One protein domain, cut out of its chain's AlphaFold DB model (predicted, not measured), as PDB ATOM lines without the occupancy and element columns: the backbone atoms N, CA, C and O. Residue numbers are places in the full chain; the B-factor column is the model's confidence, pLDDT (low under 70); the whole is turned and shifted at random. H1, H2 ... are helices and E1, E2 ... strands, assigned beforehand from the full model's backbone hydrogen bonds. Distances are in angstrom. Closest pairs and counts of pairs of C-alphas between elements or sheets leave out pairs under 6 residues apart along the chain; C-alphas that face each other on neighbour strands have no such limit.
ATOM      1  N   VAL A  53      49.833 -20.671 -13.268       96.12
ATOM      2  CA  VAL A  53      50.704 -21.839 -13.445       96.12
ATOM      3  C   VAL A  53      49.955 -22.893 -14.250       96.12
ATOM      4  O   VAL A  53      48.835 -23.276 -13.895       96.12
ATOM      5  N   THR A  54      50.582 -23.380 -15.318       96.69
ATOM      6  CA  THR A  54      50.089 -24.515 -16.101       96.69
ATOM      7  C   THR A  54      50.865 -25.764 -15.716       96.69
ATOM      8  O   THR A  54      52.091 -25.743 -15.690       96.69
ATOM      9  N   VAL A  55      50.165 -26.854 -15.421       96.75
ATOM     10  CA  VAL A  55      50.781 -28.162 -15.179       96.75
ATOM     11  C   VAL A  55      50.676 -29.008 -16.436       96.75
ATOM     12  O   VAL A  55      49.567 -29.236 -16.907       96.75
ATOM     13  N   GLY A  56      51.809 -29.460 -16.966       95.06
ATOM     14  CA  GLY A  56      51.891 -30.464 -18.021       95.06
ATOM     15  C   GLY A  56      52.040 -31.856 -17.412       95.06
ATOM     16  O   GLY A  56      52.859 -32.053 -16.515       95.06
ATOM     17  N   VAL A  57      51.238 -32.813 -17.873       94.56
ATOM     18  CA  VAL A  57      51.303 -34.220 -17.461       94.56
ATOM     19  C   VAL A  57      51.545 -35.075 -18.694       94.56
ATOM     20  O   VAL A  57      50.677 -35.134 -19.564       94.56
ATOM     21  N   ASP A  58      52.683 -35.757 -18.729       91.75
ATOM     22  CA  ASP A  58      52.997 -36.782 -19.720       91.75
ATOM     23  C   ASP A  58      52.640 -38.165 -19.155       91.75
ATOM     24  O   ASP A  58      53.192 -38.626 -18.144       91.75
ATOM     25  N   ILE A  59      51.649 -38.804 -19.779       86.31
ATOM     26  CA  ILE A  59      51.121 -40.096 -19.349       86.31
ATOM     27  C   ILE A  59      51.974 -41.214 -19.945       86.31
ATOM     28  O   ILE A  59      51.760 -41.654 -21.076       86.31
ATOM     29  N   GLY A  60      52.845 -41.795 -19.123       83.75
ATOM     30  CA  GLY A  60      53.526 -43.042 -19.452       83.75
ATOM     31  C   GLY A  60      52.965 -44.263 -18.718       83.75
ATOM     32  O   GLY A  60      52.302 -44.209 -17.677       83.75
ATOM     33  N   SER A  61      53.236 -45.443 -19.279       80.44
ATOM     34  CA  SER A  61      52.764 -46.714 -18.712       80.44
ATOM     35  C   SER A  61      53.575 -47.168 -17.491       80.44
ATOM     36  O   SER A  61      53.018 -47.830 -16.602       80.44
ATOM     37  N   LYS A  62      54.869 -46.823 -17.460       88.06
ATOM     38  CA  LYS A  62      55.839 -47.147 -16.402       88.06
ATOM     39  C   LYS A  62      56.300 -45.935 -15.611       88.06
ATOM     40  O   LYS A  62      56.602 -46.078 -14.437       88.06
ATOM     41  N   VAL A  63      56.346 -44.784 -16.252       92.12
ATOM     42  CA  VAL A  63      56.894 -43.546 -15.718       92.12
ATOM     43  C   VAL A  63      55.904 -42.438 -16.044       92.12
ATOM     44  O   VAL A  63      55.282 -42.494 -17.099       92.12
ATOM     45  N   ILE A  64      55.728 -41.476 -15.146       92.25
ATOM     46  CA  ILE A  64      54.958 -40.256 -15.403       92.25
ATOM     47  C   ILE A  64      55.906 -39.073 -15.297       92.25
ATOM     48  O   ILE A  64      56.554 -38.913 -14.260       92.25
ATOM     49  N   GLY A  65      55.929 -38.228 -16.323       92.94
ATOM     50  CA  GLY A  65      56.537 -36.905 -16.256       92.94
ATOM     51  C   GLY A  65      55.491 -35.865 -15.866       92.94
ATOM     52  O   GLY A  65      54.413 -35.813 -16.457       92.94
ATOM     53  N   VAL A  66      55.778 -35.031 -14.867       94.62
ATOM     54  CA  VAL A  66      54.922 -33.884 -14.537       94.62
ATOM     55  C   VAL A  66      55.759 -32.636 -14.335       94.62
ATOM     56  O   VAL A  66      56.667 -32.612 -13.504       94.62
ATOM     57  N   SER A  67      55.386 -31.573 -15.040       95.38
ATOM     58  CA  SER A  67      56.014 -30.260 -14.947       95.38
ATOM     59  C   SER A  67      54.981 -29.186 -14.621       95.38
ATOM     60  O   SER A  67      53.820 -29.263 -15.015       95.38
ATOM     61  N   ALA A  68      55.385 -28.171 -13.864       96.25
ATOM     62  CA  ALA A  68      54.582 -26.987 -13.591       96.25
ATOM     63  C   ALA A  68      55.332 -25.763 -14.102       96.25
ATOM     64  O   ALA A  68      56.425 -25.454 -13.624       96.25
ATOM     65  N   ILE A  69      54.736 -25.057 -15.055       95.62
ATOM     66  CA  ILE A  69      55.362 -23.962 -15.789       95.62
ATOM     67  C   ILE A  69      54.566 -22.667 -15.649       95.62
ATOM     68  O   ILE A  69      53.345 -22.648 -15.501       95.62
ATOM     69  N   THR A  70      55.299 -21.567 -15.712       94.62
ATOM     70  CA  THR A  70      54.784 -20.219 -15.973       94.62
ATOM     71  C   THR A  70      55.323 -19.769 -17.324       94.62
ATOM     72  O   THR A  70      56.279 -20.368 -17.817       94.62
ATOM     73  N   ASP A  71      54.819 -18.666 -17.872       90.62
ATOM     74  CA  ASP A  71      55.295 -18.124 -19.158       90.62
ATOM     75  C   ASP A  71      56.811 -17.857 -19.200       90.62
ATOM     76  O   ASP A  71      57.409 -17.784 -20.268       90.62
ATOM     77  N   LYS A  72      57.447 -17.684 -18.034       90.19
ATOM     78  CA  LYS A  72      58.865 -17.314 -17.923       90.19
ATOM     79  C   LYS A  72      59.784 -18.466 -17.543       90.19
ATOM     80  O   LYS A  72      60.981 -18.387 -17.800       90.19
ATOM     81  N   GLN A  73      59.278 -19.455 -16.813       92.75
ATOM     82  CA  GLN A  73      60.125 -20.471 -16.187       92.75
ATOM     83  C   GLN A  73      59.337 -21.701 -15.742       92.75
ATOM     84  O   GLN A  73      58.170 -21.606 -15.347       92.75
ATOM     85  N   GLU A  74      60.041 -22.827 -15.684       94.12
ATOM     86  CA  GLU A  74      59.598 -24.033 -14.996       94.12
ATOM     87  C   GLU A  74      59.769 -23.871 -13.478       94.12
ATOM     88  O   GLU A  74      60.814 -23.441 -12.975       94.12
ATOM     89  N   LEU A  75      58.697 -24.155 -12.738       94.62
ATOM     90  CA  LEU A  75      58.653 -24.028 -11.286       94.62
ATOM     91  C   LEU A  75      58.933 -25.345 -10.569       94.62
ATOM     92  O   LEU A  75      59.565 -25.337  -9.513       94.62
ATOM     93  N   PHE A  76      58.431 -26.443 -11.121       94.88
ATOM     94  CA  PHE A  76      58.505 -27.782 -10.556       94.88
ATOM     95  C   PHE A  76      58.583 -28.781 -11.708       94.88
ATOM     96  O   PHE A  76      57.888 -28.606 -12.704       94.88
ATOM     97  N   SER A  77      59.391 -29.822 -11.546       94.44
ATOM     98  CA  SER A  77      59.511 -30.923 -12.497       94.44
ATOM     99  C   SER A  77      59.777 -32.196 -11.713       94.44
ATOM    100  O   SER A  77      60.566 -32.177 -10.761       94.44
ATOM    101  N   VAL A  78      59.086 -33.277 -12.054       92.75
ATOM    102  CA  VAL A  78      59.297 -34.582 -11.435       92.75
ATOM    103  C   VAL A  78      59.005 -35.693 -12.423       92.75
ATOM    104  O   VAL A  78      58.042 -35.641 -13.188       92.75
ATOM    105  N   GLU A  79      59.816 -36.732 -12.330       94.06
ATOM    106  CA  GLU A  79      59.581 -38.013 -12.965       94.06
ATOM    107  C   GLU A  79      59.246 -39.027 -11.867       94.06
ATOM    108  O   GLU A  79      59.957 -39.138 -10.867       94.06
ATOM    109  N   ALA A  80      58.117 -39.718 -12.006       92.56
ATOM    110  CA  ALA A  80      57.635 -40.670 -11.018       92.56
ATOM    111  C   ALA A  80      57.492 -42.061 -11.631       92.56
ATOM    112  O   ALA A  80      56.712 -42.271 -12.564       92.56
ATOM    113  N   GLU A  81      58.190 -43.036 -11.054       94.81
ATOM    114  CA  GLU A  81      58.018 -44.435 -11.420       94.81
ATOM    115  C   GLU A  81      56.698 -44.999 -10.885       94.81
ATOM    116  O   GLU A  81      56.322 -44.855  -9.717       94.81
ATOM    117  N   LEU A  82      55.989 -45.697 -11.765       93.19
ATOM    118  CA  LEU A  82      54.733 -46.351 -11.471       93.19
ATOM    119  C   LEU A  82      54.929 -47.820 -11.105       93.19
ATOM    120  O   LEU A  82      55.605 -48.574 -11.797       93.19
ATOM    121  N   ARG A  83      54.202 -48.274 -10.084       93.06
ATOM    122  CA  ARG A  83      54.064 -49.675  -9.688       93.06
ATOM    123  C   ARG A  83      53.545 -50.558 -10.838       93.06
ATOM    124  O   ARG A  83      52.457 -50.329 -11.367       93.06
ATOM    125  N   GLN A  84      54.284 -51.624 -11.166       91.69
ATOM    126  CA  GLN A  84      53.974 -52.527 -12.294       91.69
ATOM    127  C   GLN A  84      53.534 -53.951 -11.897       91.69
ATOM    128  O   GLN A  84      52.926 -54.666 -12.694       91.69
ATOM    129  N   ASP A  85      53.786 -54.381 -10.664       94.06
ATOM    130  CA  ASP A  85      53.546 -55.747 -10.164       94.06
ATOM    131  C   ASP A  85      52.062 -56.082  -9.918       94.06
ATOM    132  O   ASP A  85      51.717 -57.250  -9.742       94.06
ATOM    133  N   ILE A  86      51.148 -55.103  -9.956       92.88
ATOM    134  CA  ILE A  86      49.714 -55.310  -9.663       92.88
ATOM    135  C   ILE A  86      49.109 -56.411 -10.541       92.88
ATOM    136  O   ILE A  86      48.372 -57.266 -10.048       92.88
ATOM    137  N   LYS A  87      49.424 -56.423 -11.843       91.12
ATOM    138  CA  LYS A  87      48.924 -57.454 -12.766       91.12
ATOM    139  C   LYS A  87      49.401 -58.843 -12.334       91.12
ATOM    140  O   LYS A  87      48.581 -59.757 -12.266       91.12
ATOM    141  N   LYS A  88      50.691 -58.978 -12.010       94.19
ATOM    142  CA  LYS A  88      51.308 -60.232 -11.559       94.19
ATOM    143  C   LYS A  88      50.639 -60.738 -10.277       94.19
ATOM    144  O   LYS A  88      50.117 -61.847 -10.265       94.19
ATOM    145  N   LEU A  89      50.509 -59.883  -9.264       95.69
ATOM    146  CA  LEU A  89      49.869 -60.234  -7.990       95.69
ATOM    147  C   LEU A  89      48.392 -60.641  -8.149       95.69
ATOM    148  O   LEU A  89      47.894 -61.530  -7.454       95.69
ATOM    149  N   LEU A  90      47.655 -60.009  -9.070       92.81
ATOM    150  CA  LEU A  90      46.270 -60.393  -9.365       92.81
ATOM    151  C   LEU A  90      46.168 -61.761 -10.054       92.81
ATOM    152  O   LEU A  90      45.181 -62.471  -9.825       92.81
ATOM    153  N   LEU A  91      47.146 -62.111 -10.896       92.31
ATOM    154  CA  LEU A  91      47.237 -63.418 -11.553       92.31
ATOM    155  C   LEU A  91      47.575 -64.510 -10.537       92.31
ATOM    156  O   LEU A  91      46.798 -65.453 -10.411       92.31
ATOM    157  N   GLU A  92      48.602 -64.317  -9.711       94.00
ATOM    158  CA  GLU A  92      48.958 -65.251  -8.632       94.00
ATOM    159  C   GLU A  92      47.763 -65.487  -7.692       94.00
ATOM    160  O   GLU A  92      47.346 -66.618  -7.430       94.00
ATOM    161  N   ARG A  93      47.086 -64.413  -7.262       90.25
ATOM    162  CA  ARG A  93      45.868 -64.513  -6.438       90.25
ATOM    163  C   ARG A  93      44.732 -65.270  -7.136       90.25
ATOM    164  O   ARG A  93      43.859 -65.846  -6.473       90.25
ATOM    165  N   ARG A  94      44.649 -65.216  -8.468       87.06
ATOM    166  CA  ARG A  94      43.669 -65.988  -9.246       87.06
ATOM    167  C   ARG A  94      44.045 -67.468  -9.250       87.06
ATOM    168  O   ARG A  94      43.159 -68.284  -9.005       87.06
ATOM    169  N   GLU A  95      45.310 -67.791  -9.482       89.44
ATOM    170  CA  GLU A  95      45.832 -69.162  -9.527       89.44
ATOM    171  C   GLU A  95      45.672 -69.873  -8.187       89.44
ATOM    172  O   GLU A  95      45.017 -70.913  -8.127       89.44
ATOM    173  N   TYR A  96      46.105 -69.254  -7.083       89.56
ATOM    174  CA  TYR A  96      45.913 -69.821  -5.744       89.56
ATOM    175  C   TYR A  96      44.442 -70.124  -5.437       89.56
ATOM    176  O   TYR A  96      44.121 -71.124  -4.798       89.56
ATOM    177  N   ARG A  97      43.519 -69.276  -5.900       84.94
ATOM    178  CA  ARG A  97      42.078 -69.490  -5.707       84.94
ATOM    179  C   ARG A  97      41.545 -70.645  -6.546       84.94
ATOM    180  O   ARG A  97      40.637 -71.326  -6.082       84.94
ATOM    181  N   ARG A  98      42.064 -70.824  -7.764       81.69
ATOM    182  CA  ARG A  98      41.706 -71.936  -8.651       81.69
ATOM    183  C   ARG A  98      42.188 -73.255  -8.053       81.69
ATOM    184  O   ARG A  98      41.382 -74.163  -7.920       81.69
ATOM    185  N   ASN A  99      43.436 -73.301  -7.594       84.38
ATOM    186  CA  ASN A  99      44.030 -74.506  -7.011       84.38
ATOM    187  C   ASN A  99      43.320 -74.937  -5.718       84.38
ATOM    188  O   ASN A  99      43.124 -76.123  -5.491       84.38
ATOM    189  N   ARG A 100      42.871 -73.981  -4.891       81.00
ATOM    190  CA  ARG A 100      42.104 -74.282  -3.666       81.00
ATOM    191  C   ARG A 100      40.641 -74.659  -3.912       81.00
ATOM    192  O   ARG A 100      40.020 -75.244  -3.034       81.00
ATOM    193  N   ARG A 101      40.044 -74.256  -5.037       75.69
ATOM    194  CA  ARG A 101      38.616 -74.467  -5.321       75.69
ATOM    195  C   ARG A 101      38.463 -75.373  -6.539       75.69
ATOM    196  O   ARG A 101      38.287 -74.885  -7.654       75.69
ATOM    197  N   TYR A 102      38.472 -76.683  -6.311       61.47
ATOM    198  CA  TYR A 102      38.018 -77.669  -7.292       61.47
ATOM    199  C   TYR A 102      36.485 -77.590  -7.416       61.47
ATOM    200  O   TYR A 102      35.758 -78.144  -6.600       61.47
ATOM    201  N   GLY A 103      35.965 -76.838  -8.394       64.25
ATOM    202  CA  GLY A 103      34.519 -76.777  -8.664       64.25
ATOM    203  C   GLY A 103      34.050 -75.543  -9.445       64.25
ATOM    204  O   GLY A 103      34.746 -74.526  -9.489       64.25
ATOM    205  N   LYS A 104      32.853 -75.642 -10.063       58.22
ATOM    206  CA  LYS A 104      32.222 -74.637 -10.953       58.22
ATOM    207  C   LYS A 104      32.334 -73.221 -10.373       58.22
ATOM    208  O   LYS A 104      31.547 -72.792  -9.528       58.22
ATOM    209  N   THR A 105      33.315 -72.461 -10.851       60.34
ATOM    210  CA  THR A 105      33.472 -71.057 -10.474       60.34
ATOM    211  C   THR A 105      32.344 -70.263 -11.125       60.34
ATOM    212  O   THR A 105      32.267 -70.178 -12.343       60.34
ATOM    213  N   ARG A 106      31.450 -69.671 -10.323       62.56
ATOM    214  CA  ARG A 106      30.328 -68.848 -10.811       62.56
ATOM    215  C   ARG A 106      30.839 -67.511 -11.364       62.56
ATOM    216  O   ARG A 106      30.765 -66.479 -10.701       62.56
ATOM    217  N   PHE A 107      31.436 -67.534 -12.555       60.50
ATOM    218  CA  PHE A 107      31.950 -66.347 -13.242       60.50
ATOM    219  C   PHE A 107      30.842 -65.323 -13.519       60.50
ATOM    220  O   PHE A 107      31.088 -64.126 -13.378       60.50
ATOM    221  N   LEU A 108      29.625 -65.807 -13.784       61.84
ATOM    222  CA  LEU A 108      28.420 -65.015 -14.052       61.84
ATOM    223  C   LEU A 108      27.935 -64.180 -12.855       61.84
ATOM    224  O   LEU A 108      27.217 -63.207 -13.044       61.84
ATOM    225  N   ASN A 109      28.371 -64.484 -11.628       67.06
ATOM    226  CA  ASN A 109      27.962 -63.721 -10.442       67.06
ATOM    227  C   ASN A 109      28.782 -62.435 -10.239       67.06
ATOM    228  O   ASN A 109      28.548 -61.685  -9.293       67.06
ATOM    229  N   ARG A 110      29.782 -62.178 -11.090       69.94
ATOM    230  CA  ARG A 110      30.633 -60.990 -10.979       69.94
ATOM    231  C   ARG A 110      30.008 -59.834 -11.749       69.94
ATOM    232  O   ARG A 110      30.311 -59.637 -12.921       69.94
ATOM    233  N   LYS A 111      29.175 -59.038 -11.079       76.19
ATOM    234  CA  LYS A 111      28.722 -57.752 -11.622       76.19
ATOM    235  C   LYS A 111      29.848 -56.719 -11.517       76.19
ATOM    236  O   LYS A 111      30.459 -56.563 -10.460       76.19
ATOM    237  N   ARG A 112      30.127 -56.027 -12.620       81.00
ATOM    238  CA  ARG A 112      30.965 -54.821 -12.639       81.00
ATOM    239  C   ARG A 112      30.040 -53.616 -12.540       81.00
ATOM    240  O   ARG A 112      28.954 -53.633 -13.110       81.00
ATOM    241  N   ARG A 113      30.453 -52.605 -11.780       84.81
ATOM    242  CA  ARG A 113      29.730 -51.330 -11.721       84.81
ATOM    243  C   ARG A 113      29.971 -50.550 -13.016       84.81
ATOM    244  O   ARG A 113      30.956 -50.806 -13.711       84.81
ATOM    245  N   ASN A 114      29.106 -49.585 -13.310       84.25
ATOM    246  CA  ASN A 114      29.369 -48.618 -14.374       84.25
ATOM    247  C   ASN A 114      30.683 -47.871 -14.069       84.25
ATOM    248  O   ASN A 114      30.994 -47.632 -12.901       84.25
ATOM    249  N   ASN A 115      31.469 -47.566 -15.105       86.56
ATOM    250  CA  ASN A 115      32.813 -46.964 -15.016       86.56
ATOM    251  C   ASN A 115      33.855 -47.799 -14.249       86.56
ATOM    252  O   ASN A 115      34.824 -47.270 -13.710       86.56
ATOM    253  N   TRP A 116      33.679 -49.123 -14.188       88.75
ATOM    254  CA  TRP A 116      34.665 -49.997 -13.563       88.75
ATOM    255  C   TRP A 116      35.960 -50.061 -14.379       88.75
ATOM    256  O   TRP A 116      35.982 -50.588 -15.492       88.75
ATOM    257  N   LEU A 117      37.059 -49.612 -13.775       89.88
ATOM    258  CA  LEU A 117      38.407 -49.876 -14.260       89.88
ATOM    259  C   LEU A 117      38.978 -51.125 -13.578       89.88
ATOM    260  O   LEU A 117      38.698 -51.421 -12.412       89.88
ATOM    261  N   SER A 118      39.816 -51.871 -14.302       89.69
ATOM    262  CA  SER A 118      40.585 -52.953 -13.681       89.69
ATOM    263  C   SER A 118      41.494 -52.383 -12.581       89.69
ATOM    264  O   SER A 118      41.978 -51.263 -12.743       89.69
ATOM    265  N   PRO A 119      41.792 -53.113 -11.488       90.69
ATOM    266  CA  PRO A 119      42.570 -52.546 -10.383       90.69
ATOM    267  C   PRO A 119      43.943 -52.006 -10.807       90.69
ATOM    268  O   PRO A 119      44.401 -51.008 -10.265       90.69
ATOM    269  N   SER A 120      44.579 -52.626 -11.806       90.44
ATOM    270  CA  SER A 120      45.828 -52.131 -12.394       90.44
ATOM    271  C   SER A 120      45.658 -50.794 -13.110       90.44
ATOM    272  O   SER A 120      46.531 -49.943 -13.006       90.44
ATOM    273  N   LEU A 121      44.553 -50.602 -13.835       90.00
ATOM    274  CA  LEU A 121      44.284 -49.359 -14.556       90.00
ATOM    275  C   LEU A 121      43.815 -48.253 -13.605       90.00
ATOM    276  O   LEU A 121      44.318 -47.139 -13.689       90.00
ATOM    277  N   GLN A 122      42.929 -48.578 -12.658       92.56
ATOM    278  CA  GLN A 122      42.482 -47.649 -11.618       92.56
ATOM    279  C   GLN A 122      43.671 -47.098 -10.834       92.56
ATOM    280  O   GLN A 122      43.787 -45.893 -10.661       92.56
ATOM    281  N   TRP A 123      44.596 -47.971 -10.423       93.25
ATOM    282  CA  TRP A 123      45.782 -47.546  -9.691       93.25
ATOM    283  C   TRP A 123      46.645 -46.565 -10.499       93.25
ATOM    284  O   TRP A 123      47.133 -45.590  -9.932       93.25
ATOM    285  N   LYS A 124      46.794 -46.778 -11.817       91.12
ATOM    286  CA  LYS A 124      47.514 -45.831 -12.682       91.12
ATOM    287  C   LYS A 124      46.808 -44.482 -12.713       91.12
ATOM    288  O   LYS A 124      47.462 -43.471 -12.489       91.12
ATOM    289  N   VAL A 125      45.493 -44.452 -12.928       91.12
ATOM    290  CA  VAL A 125      44.703 -43.206 -12.915       91.12
ATOM    291  C   VAL A 125      44.856 -42.476 -11.577       91.12
ATOM    292  O   VAL A 125      45.201 -41.295 -11.549       91.12
ATOM    293  N   ASP A 126      44.701 -43.192 -10.466       93.56
ATOM    294  CA  ASP A 126      44.833 -42.627  -9.123       93.56
ATOM    295  C   ASP A 126      46.243 -42.075  -8.868       93.56
ATOM    296  O   ASP A 126      46.390 -41.056  -8.192       93.56
ATOM    297  N   ALA A 127      47.288 -42.721  -9.396       93.62
ATOM    298  CA  ALA A 127      48.666 -42.256  -9.265       93.62
ATOM    299  C   ALA A 127      48.884 -40.895  -9.950       93.62
ATOM    300  O   ALA A 127      49.458 -39.999  -9.330       93.62
ATOM    301  N   HIS A 128      48.354 -40.702 -11.164       92.19
ATOM    302  CA  HIS A 128      48.419 -39.411 -11.865       92.19
ATOM    303  C   HIS A 128      47.681 -38.321 -11.080       92.19
ATOM    304  O   HIS A 128      48.233 -37.253 -10.818       92.19
ATOM    305  N   ILE A 129      46.457 -38.614 -10.626       92.94
ATOM    306  CA  ILE A 129      45.645 -37.672  -9.842       92.94
ATOM    307  C   ILE A 129      46.366 -37.280  -8.546       92.94
ATOM    308  O   ILE A 129      46.391 -36.106  -8.179       92.94
ATOM    309  N   ARG A 130      46.989 -38.238  -7.849       94.31
ATOM    310  CA  ARG A 130      47.773 -37.956  -6.635       94.31
ATOM    311  C   ARG A 130      48.934 -37.011  -6.909       94.31
ATOM    312  O   ARG A 130      49.185 -36.146  -6.076       94.31
ATOM    313  N   LEU A 131      49.616 -37.169  -8.040       93.00
ATOM    314  CA  LEU A 131      50.749 -36.327  -8.404       93.00
ATOM    315  C   LEU A 131      50.301 -34.898  -8.732       93.00
ATOM    316  O   LEU A 131      50.846 -33.947  -8.178       93.00
ATOM    317  N   VAL A 132      49.234 -34.738  -9.518       93.19
ATOM    318  CA  VAL A 132      48.640 -33.418  -9.794       93.19
ATOM    319  C   VAL A 132      48.156 -32.752  -8.502       93.19
ATOM    320  O   VAL A 132      48.469 -31.590  -8.247       93.19
ATOM    321  N   ASN A 133      47.480 -33.496  -7.624       93.94
ATOM    322  CA  ASN A 133      47.035 -32.992  -6.321       93.94
ATOM    323  C   ASN A 133      48.202 -32.608  -5.403       93.94
ATOM    324  O   ASN A 133      48.073 -31.701  -4.582       93.94
ATOM    325  N   LEU A 134      49.343 -33.293  -5.513       92.69
ATOM    326  CA  LEU A 134      50.553 -32.945  -4.777       92.69
ATOM    327  C   LEU A 134      51.037 -31.546  -5.158       92.69
ATOM    328  O   LEU A 134      51.384 -30.761  -4.279       92.69
ATOM    329  N   ILE A 135      51.035 -31.256  -6.459       93.94
ATOM    330  CA  ILE A 135      51.459 -29.976  -7.023       93.94
ATOM    331  C   ILE A 135      50.439 -28.891  -6.679       93.94
ATOM    332  O   ILE A 135      50.829 -27.813  -6.241       93.94
ATOM    333  N   ALA A 136      49.141 -29.199  -6.756       94.12
ATOM    334  CA  ALA A 136      48.059 -28.274  -6.408       94.12
ATOM    335  C   ALA A 136      48.132 -27.776  -4.956       94.12
ATOM    336  O   ALA A 136      47.671 -26.683  -4.648       94.12
ATOM    337  N   LYS A 137      48.727 -28.565  -4.052       93.88
ATOM    338  CA  LYS A 137      48.934 -28.174  -2.649       93.88
ATOM    339  C   LYS A 137      50.094 -27.202  -2.439       93.88
ATOM    340  O   LYS A 137      50.163 -26.576  -1.388       93.88
ATOM    341  N   ILE A 138      51.031 -27.113  -3.383       94.56
ATOM    342  CA  ILE A 138      52.268 -26.329  -3.229       94.56
ATOM    343  C   ILE A 138      52.401 -25.198  -4.252       94.56
ATOM    344  O   ILE A 138      53.231 -24.312  -4.056       94.56
ATOM    345  N   LEU A 139      51.610 -25.221  -5.328       95.19
ATOM    346  CA  LEU A 139      51.610 -24.221  -6.391       95.19
ATOM    347  C   LEU A 139      50.179 -23.793  -6.764       95.19
ATOM    348  O   LEU A 139      49.276 -24.630  -6.781       95.19
ATOM    349  N   PRO A 140      49.970 -22.507  -7.102       93.94
ATOM    350  CA  PRO A 140      48.679 -21.990  -7.547       93.94
ATOM    351  C   PRO A 140      48.411 -22.387  -9.008       93.94
ATOM    352  O   PRO A 140      48.713 -21.645  -9.941       93.94
ATOM    353  N   ILE A 141      47.872 -23.591  -9.211       94.62
ATOM    354  CA  ILE A 141      47.555 -24.125 -10.543       94.62
ATOM    355  C   ILE A 141      46.332 -23.409 -11.125       94.62
ATOM    356  O   ILE A 141      45.267 -23.397 -10.512       94.62
ATOM    357  N   ALA A 142      46.472 -22.884 -12.341       94.56
ATOM    358  CA  ALA A 142      45.376 -22.317 -13.125       94.56
ATOM    359  C   ALA A 142      44.857 -23.292 -14.195       94.56
ATOM    360  O   ALA A 142      43.663 -23.326 -14.481       94.56
ATOM    361  N   LYS A 143      45.749 -24.093 -14.791       95.00
ATOM    362  CA  LYS A 143      45.419 -25.022 -15.878       95.00
ATOM    363  C   LYS A 143      46.208 -26.320 -15.737       95.00
ATOM    364  O   LYS A 143      47.380 -26.292 -15.377       95.00
ATOM    365  N   VAL A 144      45.583 -27.445 -16.068       95.50
ATOM    366  CA  VAL A 144      46.264 -28.736 -16.229       95.50
ATOM    367  C   VAL A 144      46.106 -29.166 -17.681       95.50
ATOM    368  O   VAL A 144      44.993 -29.203 -18.202       95.50
ATOM    369  N   VAL A 145      47.223 -29.446 -18.340       94.50
ATOM    370  CA  VAL A 145      47.304 -29.984 -19.694       94.50
ATOM    371  C   VAL A 145      47.830 -31.400 -19.573       94.50
ATOM    372  O   VAL A 145      48.871 -31.639 -18.967       94.50
ATOM    373  N   VAL A 146      47.080 -32.338 -20.126       92.19
ATOM    374  CA  VAL A 146      47.434 -33.751 -20.118       92.19
ATOM    375  C   VAL A 146      47.745 -34.139 -21.548       92.19
ATOM    376  O   VAL A 146      46.876 -34.024 -22.415       92.19
ATOM    377  N   GLU A 147      48.973 -34.572 -21.790       87.44
ATOM    378  CA  GLU A 147      49.348 -35.154 -23.064       87.44
ATOM    379  C   GLU A 147      48.772 -36.566 -23.134       87.44
ATOM    380  O   GLU A 147      49.042 -37.436 -22.305       87.44
ATOM    381  N   ILE A 148      47.904 -36.765 -24.116       82.62
ATOM    382  CA  ILE A 148      47.368 -38.073 -24.449       82.62
ATOM    383  C   ILE A 148      48.015 -38.421 -25.779       82.62
ATOM    384  O   ILE A 148      47.832 -37.690 -26.749       82.62
ATOM    385  N   ALA A 149      48.744 -39.532 -25.825       68.88
ATOM    386  CA  ALA A 149      49.265 -40.101 -27.061       68.88
ATOM    387  C   ALA A 149      48.334 -41.234 -27.533       68.88
ATOM    388  O   ALA A 149      48.580 -42.404 -27.223       68.88
ATOM    389  N   PRO A 150      47.223 -40.944 -28.244       63.84
ATOM    390  CA  PRO A 150      46.390 -41.977 -28.839       63.84
ATOM    391  C   PRO A 150      47.072 -42.491 -30.110       63.84
ATOM    392  O   PRO A 150      46.667 -42.159 -31.221       63.84
ATOM    393  N   PHE A 151      48.131 -43.287 -29.966       65.12
ATOM    394  CA  PHE A 151      48.717 -43.965 -31.116       65.12
ATOM    395  C   PHE A 151      48.008 -45.300 -31.336       65.12
ATOM    396  O   PHE A 151      48.316 -46.307 -30.700       65.12
TER     397      PHE A 151
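Overview. This is residues 53 to 151 of the 173 residues of the protein "Putative HNH endonuclease" of Pseudothermotoga lettingae (strain ATCC BAA-301 / DSM 14385 / NBRC 107922 / TMO) (UniProt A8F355). A twisted sheet of four strands has one helix, H2, packed along one of its faces, and the other face is bare; beyond the sheet a second helix, H1, reaches away as an arm, and an open loop folds back from its far end to H2. Of this arm and loop, residues 91 to 96, 98 to 104 and 106 to 116 stick out, and the arm makes much of the length. The printed part has 99 residues, with E1, E2, E3, H1, H2 and E4 in this order along the chain; the sheet runs E3, E2, E1, E4 and is mixed, and the class is mixed, helices and strands. The whole is only just loose, close to extended, with a radius of gyration of the C-alphas of 18.9 A and spans of 65 by 30 by 26 A.

Arrangement. Start at E1, residues 53 to 59, and pass to E2, residues 63 to 70: they form an antiparallel hairpin, with N 56 and O 67 2.8 A apart, within hydrogen-bond range. E3, residues 73 to 81, forms the next hairpin with E2, with N 68 and O 76 at 2.8 A; E1, E2 and E3 are a meander, each strand the antiparallel neighbour of the one before. H1, residues 86 to 100, is not on the sheet. H2, residues 119 to 136, is on it at a height over the sheet of 9.7 A, over E2 and E1, and runs along the strands, at 16 degrees to E1 on the local plane. Its closest C-alphas to E2 are those of His 128 and Ile 64, 7.5 A apart. H1 and H2, a helical hairpin, only just touch, with 3 pairs of C-alphas within 8 A, made by residues 86 to 87 and 119 to 120 alone; the closest C-alphas are those of Ile 86 and Ser 120, 5.7 A apart. They run opposite ways at a shallow tilt of 32 degrees, only just short of steep. E4, residues 141 to 147, is parallel to E1, with N 145 and O 55 at 2.8 A. E3, H1 H2 and E4 form a split strand-helix-strand unit, two strands running the same way with E2 and E1 between them, and its crossover is right-handed. In H1 and H2 every O i to N i+4 pair is within hydrogen-bond range.

Along the chain. Find C-alpha 53 at (50.704, -21.839, -13.445), where E1 begins; it ends at residue 59. E2 covers 63 to 70 over 23.4 A, and E3 covers 73 to 81 over 24.5 A. H1 runs from C-alpha 86 at (49.714, -55.310, -9.663) to C-alpha 100, 21.3 A, and H2 from 119 to 136, 25.2 A. E4 runs from 141 to C-alpha 147 at (49.348, -35.154, -23.064).

Size, cuts and confidence. The C-alphas of Lys 72 and Gly 103 are the two farthest apart, 64.9 A. The printed part has no cut; the link from H1 to H2, residues 101 to 118, is long, and the other links are tight. Look for low confidence, with pLDDT under 70, at residues 102 to 110 and 149 to 151; the mean of the printed part is 87.9.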